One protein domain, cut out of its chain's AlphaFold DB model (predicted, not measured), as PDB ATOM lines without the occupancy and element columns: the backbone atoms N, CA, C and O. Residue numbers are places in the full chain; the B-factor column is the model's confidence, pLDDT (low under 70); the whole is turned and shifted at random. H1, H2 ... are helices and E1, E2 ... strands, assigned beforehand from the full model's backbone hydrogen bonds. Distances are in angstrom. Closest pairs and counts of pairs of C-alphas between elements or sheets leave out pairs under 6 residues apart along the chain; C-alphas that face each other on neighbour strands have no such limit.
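Overview. This is residues 33 to 84 of the 113 residues of an uncharacterized protein of Rhodococcus wratislaviensis NBRC 100605 (UniProt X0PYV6). A single helix, H1, packs over one face of a long two-stranded hairpin, E1 and E2, making a flat body. At one end of the hairpin the link from E1 to E2, residues 58 to 69, makes a wide loop directed away from H1; beyond the end of E2 the last residues fold back, and residues 83 to 84 pair antiparallel with residues 76 to 77 of E2. The printed part has 52 residues, with one named helix and two named strands in the order H1, E1, E2; the sheet, E1 - E2, is antiparallel. The class is mixed, helices and strands, with under half of the residues in named elements. The whole is only just compact, close to loose, with a radius of gyration of the C-alphas of 11.7 A and spans of 34 by 24 by 12 A.

Arrangement. H1, residues 35 to 45, has each of its O i to N i+4 pairs within hydrogen-bond range. Its closest C-alphas to E1, residues 53 to 57, are those of Phe 45 and Gly 53, 6.7 A apart. Its closest to E2, residues 70 to 77, are those of Ala 41 and Tyr 73, 6.8 A apart. E1 and E2 form a hairpin of antiparallel neighbours, with 150 degrees between their directions. N 54 and O 74 are 2.8 A apart and N 72 and O 57 3.0 A, both within hydrogen-bond range.

Along the chain. H1 begins at C-alpha 35 (138.133, 168.185, 180.164) and is 15.7 A long. E1 is 12.7 A long. E2, 23.0 A long, ends at C-alpha 77 (143.893, 163.087, 156.842).

Size, cuts and confidence. The C-alphas farthest apart, of His 68 and Asp 80, are 34.7 A apart. The printed part has no cut. The link from H1 to E1 is short; that from E1 to E2 is long. Residues 33 to 36 and 50 have pLDDT under 70.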
ATOM      1  N   PRO A  33     142.855 171.911 183.321       67.69
ATOM      2  CA  PRO A  33     142.109 170.670 183.470       67.69
ATOM      3  C   PRO A  33     141.834 170.065 182.082       67.69
ATOM      4  O   PRO A  33     141.398 170.799 181.202       67.69
ATOM      5  N   PRO A  34     142.047 168.758 181.848       63.94
ATOM      6  CA  PRO A  34     141.973 168.180 180.500       63.94
ATOM      7  C   PRO A  34     140.580 168.168 179.848       63.94
ATOM      8  O   PRO A  34     140.482 168.015 178.628       63.94
ATOM      9  N   ALA A  35     139.510 168.308 180.638       68.94
ATOM     10  CA  ALA A  35     138.133 168.185 180.164       68.94
ATOM     11  C   ALA A  35     137.757 169.270 179.139       68.94
ATOM     12  O   ALA A  35     137.287 168.954 178.049       68.94
ATOM     13  N   GLU A  36     138.028 170.538 179.445       69.38
ATOM     14  CA  GLU A  36     137.698 171.662 178.561       69.38
ATOM     15  C   GLU A  36     138.502 171.628 177.241       69.38
ATOM     16  O   GLU A  36     137.899 171.699 176.168       69.38
ATOM     17  N   PRO A  37     139.823 171.374 177.253       74.06
ATOM     18  CA  PRO A  37     140.622 171.223 176.043       74.06
ATOM     19  C   PRO A  37     140.173 170.175 175.059       74.06
ATOM     20  O   PRO A  37     140.265 170.348 173.843       74.06
ATOM     21  N   THR A  38     139.715 169.064 175.612       76.12
ATOM     22  CA  THR A  38     139.338 167.895 174.838       76.12
ATOM     23  C   THR A  38     138.064 168.175 174.044       76.12
ATOM     24  O   THR A  38     137.968 167.775 172.883       76.12
ATOM     25  N   GLU A  39     137.117 168.927 174.610       79.69
ATOM     26  CA  GLU A  39     135.888 169.331 173.914       79.69
ATOM     27  C   GLU A  39     136.157 170.357 172.805       79.69
ATOM     28  O   GLU A  39     135.579 170.273 171.718       79.69
ATOM     29  N   TRP A  40     137.097 171.279 173.020       80.81
ATOM     30  CA  TRP A  40     137.523 172.226 171.986       80.81
ATOM     31  C   TRP A  40     138.205 171.507 170.819       80.81
ATOM     32  O   TRP A  40     137.847 171.729 169.661       80.81
ATOM     33  N   ALA A  41     139.133 170.589 171.106       82.69
ATOM     34  CA  ALA A  41     139.782 169.780 170.078       82.69
ATOM     35  C   ALA A  41     138.765 168.931 169.297       82.69
ATOM     36  O   ALA A  41     138.818 168.883 168.068       82.69
ATOM     37  N   ARG A  42     137.784 168.326 169.985       80.38
ATOM     38  CA  ARG A  42     136.682 167.599 169.335       80.38
ATOM     39  C   ARG A  42     135.874 168.506 168.414       80.38
ATOM     40  O   ARG A  42     135.571 168.106 167.295       80.38
ATOM     41  N   THR A  43     135.535 169.708 168.871       84.00
ATOM     42  CA  THR A  43     134.767 170.679 168.079       84.00
ATOM     43  C   THR A  43     135.520 171.085 166.814       84.00
ATOM     44  O   THR A  43     134.917 171.205 165.756       84.00
ATOM     45  N   ILE A  44     136.844 171.236 166.886       82.06
ATOM     46  CA  ILE A  44     137.670 171.517 165.704       82.06
ATOM     47  C   ILE A  44     137.672 170.311 164.750       82.06
ATOM     48  O   ILE A  44     137.478 170.469 163.544       82.06
ATOM     49  N   PHE A  45     137.840 169.096 165.279       84.88
ATOM     50  CA  PHE A  45     137.909 167.872 164.474       84.88
ATOM     51  C   PHE A  45     136.560 167.396 163.921       84.88
ATOM     52  O   PHE A  45     136.545 166.636 162.955       84.88
ATOM     53  N   SER A  46     135.431 167.858 164.463       80.69
ATOM     54  CA  SER A  46     134.094 167.463 163.992       80.69
ATOM     55  C   SER A  46     133.778 167.910 162.572       80.69
ATOM     56  O   SER A  46     132.908 167.331 161.931       80.69
ATOM     57  N   THR A  47     134.523 168.887 162.059       76.06
ATOM     58  CA  THR A  47     134.435 169.331 160.665       76.06
ATOM     59  C   THR A  47     134.976 168.310 159.662       76.06
ATOM     60  O   THR A  47     134.653 168.407 158.480       76.06
ATOM     61  N   ALA A  48     135.780 167.344 160.116       70.56
ATOM     62  CA  ALA A  48     136.378 166.307 159.282       70.56
ATOM     63  C   ALA A  48     135.844 164.914 159.647       70.56
ATOM     64  O   ALA A  48     135.254 164.256 158.801       70.56
ATOM     65  N   ASP A  49     136.036 164.490 160.900       70.31
ATOM     66  CA  ASP A  49     135.480 163.291 161.545       70.31
ATOM     67  C   ASP A  49     136.135 163.187 162.937       70.31
ATOM     68  O   ASP A  49     137.359 163.238 163.081       70.31
ATOM     69  N   THR A  50     135.328 163.044 163.990       66.88
ATOM     70  CA  THR A  50     135.845 162.977 165.368       66.88
ATOM     71  C   THR A  50     136.339 161.589 165.772       66.88
ATOM     72  O   THR A  50     137.068 161.481 166.762       66.88
ATOM     73  N   ALA A  51     135.985 160.530 165.032       71.31
ATOM     74  CA  ALA A  51     136.322 159.151 165.386       71.31
ATOM     75  C   ALA A  51     137.838 158.879 165.375       71.31
ATOM     76  O   ALA A  51     138.311 158.005 166.102       71.31
ATOM     77  N   HIS A  52     138.595 159.670 164.612       78.94
ATOM     78  CA  HIS A  52     140.028 159.483 164.374       78.94
ATOM     79  C   HIS A  52     140.903 160.602 164.954       78.94
ATOM     80  O   HIS A  52     142.082 160.714 164.624       78.94
ATOM     81  N   GLY A  53     140.352 161.452 165.821       88.44
ATOM     82  CA  GLY A  53     141.156 162.434 166.536       88.44
ATOM     83  C   GLY A  53     141.948 161.789 167.679       88.44
ATOM     84  O   GLY A  53     141.442 160.922 168.393       88.44
ATOM     85  N   TYR A  54     143.184 162.235 167.884       88.94
ATOM     86  CA  TYR A  54     144.100 161.708 168.892       88.94
ATOM     87  C   TYR A  54     144.507 162.786 169.895       88.94
ATOM     88  O   TYR A  54     144.833 163.907 169.515       88.94
ATOM     89  N   PHE A  55     144.533 162.435 171.176       88.88
ATOM     90  CA  PHE A  55     145.191 163.177 172.243       88.88
ATOM     91  C   PHE A  55     146.621 162.668 172.419       88.88
ATOM     92  O   PHE A  55     146.841 161.471 172.610       88.88
ATOM     93  N   LEU A  56     147.586 163.584 172.361       88.19
ATOM     94  CA  LEU A  56     149.015 163.270 172.416       88.19
ATOM     95  C   LEU A  56     149.619 163.518 173.805       88.19
ATOM     96  O   LEU A  56     150.767 163.164 174.053       88.19
ATOM     97  N   GLY A  57     148.868 164.118 174.732       86.75
ATOM     98  CA  GLY A  57     149.398 164.495 176.039       86.75
ATOM     99  C   GLY A  57     150.018 165.887 176.067       86.75
ATOM    100  O   GLY A  57     149.861 166.704 175.153       86.75
ATOM    101  N   ALA A  58     150.733 166.152 177.160       87.19
ATOM    102  CA  ALA A  58     151.476 167.382 177.380       87.19
ATOM    103  C   ALA A  58     152.846 167.331 176.696       87.19
ATOM    104  O   ALA A  58     153.888 167.274 177.348       87.19
ATOM    105  N   VAL A  59     152.840 167.281 175.363       85.94
ATOM    106  CA  VAL A  59     154.045 167.111 174.541       85.94
ATOM    107  C   VAL A  59     154.080 168.077 173.361       85.94
ATOM    108  O   VAL A  59     153.068 168.638 172.939       85.94
ATOM    109  N   ASP A  60     155.274 168.258 172.818       87.38
ATOM    110  CA  ASP A  60     155.513 168.780 171.486       87.38
ATOM    111  C   ASP A  60     155.088 167.715 170.453       87.38
ATOM    112  O   ASP A  60     155.599 166.593 170.488       87.38
ATOM    113  N   PRO A  61     154.147 168.009 169.543       84.31
ATOM    114  CA  PRO A  61     153.597 167.011 168.624       84.31
ATOM    115  C   PRO A  61     154.571 166.584 167.517       84.31
ATOM    116  O   PRO A  61     154.285 165.625 166.797       84.31
ATOM    117  N   HIS A  62     155.696 167.279 167.344       84.44
ATOM    118  CA  HIS A  62     156.707 166.935 166.345       84.44
ATOM    119  C   HIS A  62     157.870 166.161 166.957       84.44
ATOM    120  O   HIS A  62     158.382 165.241 166.324       84.44
ATOM    121  N   THR A  63     158.274 166.514 168.178       85.25
ATOM    122  CA  THR A  63     159.438 165.898 168.834       85.25
ATOM    123  C   THR A  63     159.071 164.893 169.923       85.25
ATOM    124  O   THR A  63     159.939 164.157 170.384       85.25
ATOM    125  N   GLY A  64     157.817 164.882 170.386       83.69
ATOM    126  CA  GLY A  64     157.371 164.095 171.539       83.69
ATOM    127  C   GLY A  64     157.887 164.611 172.889       83.69
ATOM    128  O   GLY A  64     157.598 164.016 173.923       83.69
ATOM    129  N   SER A  65     158.646 165.713 172.913       87.12
ATOM    130  CA  SER A  65     159.223 166.262 174.144       87.12
ATOM    131  C   SER A  65     158.141 166.831 175.057       87.12
ATOM    132  O   SER A  65     157.250 167.528 174.587       87.12
ATOM    133  N   HIS A  66     158.236 166.599 176.366       86.12
ATOM    134  CA  HIS A  66     157.251 167.105 177.324       86.12
ATOM    135  C   HIS A  66     157.161 168.647 177.321       86.12
ATOM    136  O   HIS A  66     158.176 169.347 177.332       86.12
ATOM    137  N   ARG A  67     155.935 169.180 177.344       86.38
ATOM    138  CA  ARG A  67     155.611 170.614 177.355       86.38
ATOM    139  C   ARG A  67     154.603 170.905 178.463       86.38
ATOM    140  O   ARG A  67     153.429 170.573 178.359       86.38
ATOM    141  N   HIS A  68     155.068 171.557 179.523       83.12
ATOM    142  CA  HIS A  68     154.216 171.922 180.652       83.12
ATOM    143  C   HIS A  68     153.153 172.963 180.260       83.12
ATOM    144  O   HIS A  68     153.468 173.949 179.596       83.12
ATOM    145  N   GLY A  69     151.912 172.772 180.723       80.25
ATOM    146  CA  GLY A  69     150.794 173.695 180.468       80.25
ATOM    147  C   GLY A  69     150.279 173.676 179.026       80.25
ATOM    148  O   GLY A  69     149.548 174.579 178.627       80.25
ATOM    149  N   GLN A  70     150.673 172.665 178.253       86.62
ATOM    150  CA  GLN A  70     150.248 172.448 176.879       86.62
ATOM    151  C   GLN A  70     149.556 171.094 176.765       86.62
ATOM    152  O   GLN A  70     149.965 170.136 177.411       86.62
ATOM    153  N   PHE A  71     148.567 171.001 175.886       88.00
ATOM    154  CA  PHE A  71     148.047 169.749 175.362       88.00
ATOM    155  C   PHE A  71     148.091 169.765 173.842       88.00
ATOM    156  O   PHE A  71     147.734 170.758 173.204       88.00
ATOM    157  N   ALA A  72     148.539 168.653 173.271       89.81
ATOM    158  CA  ALA A  72     148.569 168.450 171.836       89.81
ATOM    159  C   ALA A  72     147.505 167.434 171.416       89.81
ATOM    160  O   ALA A  72     147.315 166.395 172.050       89.81
ATOM    161  N   TYR A  73     146.847 167.737 170.304       89.88
ATOM    162  CA  TYR A  73     145.879 166.877 169.647       89.88
ATOM    163  C   TYR A  73     146.214 166.780 168.169       89.88
ATOM    164  O   TYR A  73     146.721 167.737 167.575       89.88
ATOM    165  N   ARG A  74     145.915 165.635 167.563       90.50
ATOM    166  CA  ARG A  74     146.235 165.391 166.162       90.50
ATOM    167  C   ARG A  74     145.142 164.629 165.445       90.50
ATOM    168  O   ARG A  74     144.615 163.659 165.975       90.50
ATOM    169  N   LEU A  75     144.860 165.054 164.226       89.19
ATOM    170  CA  LEU A  75     144.023 164.349 163.271       89.19
ATOM    171  C   LEU A  75     144.850 164.107 162.011       89.19
ATOM    172  O   LEU A  75     145.541 165.010 161.532       89.19
ATOM    173  N   TYR A  76     144.789 162.890 161.490       86.94
ATOM    174  CA  TYR A  76     145.465 162.519 160.256       86.94
ATOM    175  C   TYR A  76     144.437 162.427 159.143       86.94
ATOM    176  O   TYR A  76     143.395 161.797 159.318       86.94
ATOM    177  N   LEU A  77     144.737 163.072 158.022       85.56
ATOM    178  CA  LEU A  77     143.893 163.087 156.842       85.56
ATOM    179  C   LEU A  77     144.643 162.481 155.661       85.56
ATOM    180  O   LEU A  77     145.844 162.731 155.488       85.56
ATOM    181  N   ASP A  78     143.927 161.728 154.837       84.31
ATOM    182  CA  ASP A  78     144.448 161.276 153.556       84.31
ATOM    183  C   ASP A  78     144.473 162.392 152.495       84.31
ATOM    184  O   ASP A  78     144.155 163.558 152.756       84.31
ATOM    185  N   THR A  79     144.902 162.050 151.281       83.75
ATOM    186  CA  THR A  79     144.928 162.969 150.133       83.75
ATOM    187  C   THR A  79     143.551 163.510 149.739       83.75
ATOM    188  O   THR A  79     143.479 164.623 149.221       83.75
ATOM    189  N   ASP A  80     142.475 162.785 150.046       85.88
ATOM    190  CA  ASP A  80     141.085 163.174 149.790       85.88
ATOM    191  C   ASP A  80     140.448 163.885 151.000       85.88
ATOM    192  O   ASP A  80     139.236 164.128 151.046       85.88
ATOM    193  N   ARG A  81     141.282 164.270 151.978       82.56
ATOM    194  CA  ARG A  81     140.909 164.921 153.241       82.56
ATOM    195  C   ARG A  81     139.972 164.082 154.111       82.56
ATOM    196  O   ARG A  81     139.279 164.642 154.960       82.56
ATOM    197  N   GLN A  82     139.960 162.764 153.935       85.25
ATOM    198  CA  GLN A  82     139.233 161.856 154.814       85.25
ATOM    199  C   GLN A  82     140.078 161.523 156.035       85.25
ATOM    200  O   GLN A  82     141.298 161.377 155.944       85.25
ATOM    201  N   ALA A  83     139.430 161.421 157.193       85.75
ATOM    202  CA  ALA A  83     140.122 161.056 158.414       85.75
ATOM    203  C   ALA A  83     140.592 159.601 158.363       85.75
ATOM    204  O   ALA A  83     139.839 158.695 158.006       85.75
ATOM    205  N   ILE A  84     141.844 159.386 158.752       85.44
ATOM    206  CA  ILE A  84     142.472 158.069 158.795       85.44
ATOM    207  C   ILE A  84     143.020 157.782 160.187       85.44
ATOM    208  O   ILE A  84     143.343 158.685 160.964       85.44
TER     209      ILE A  84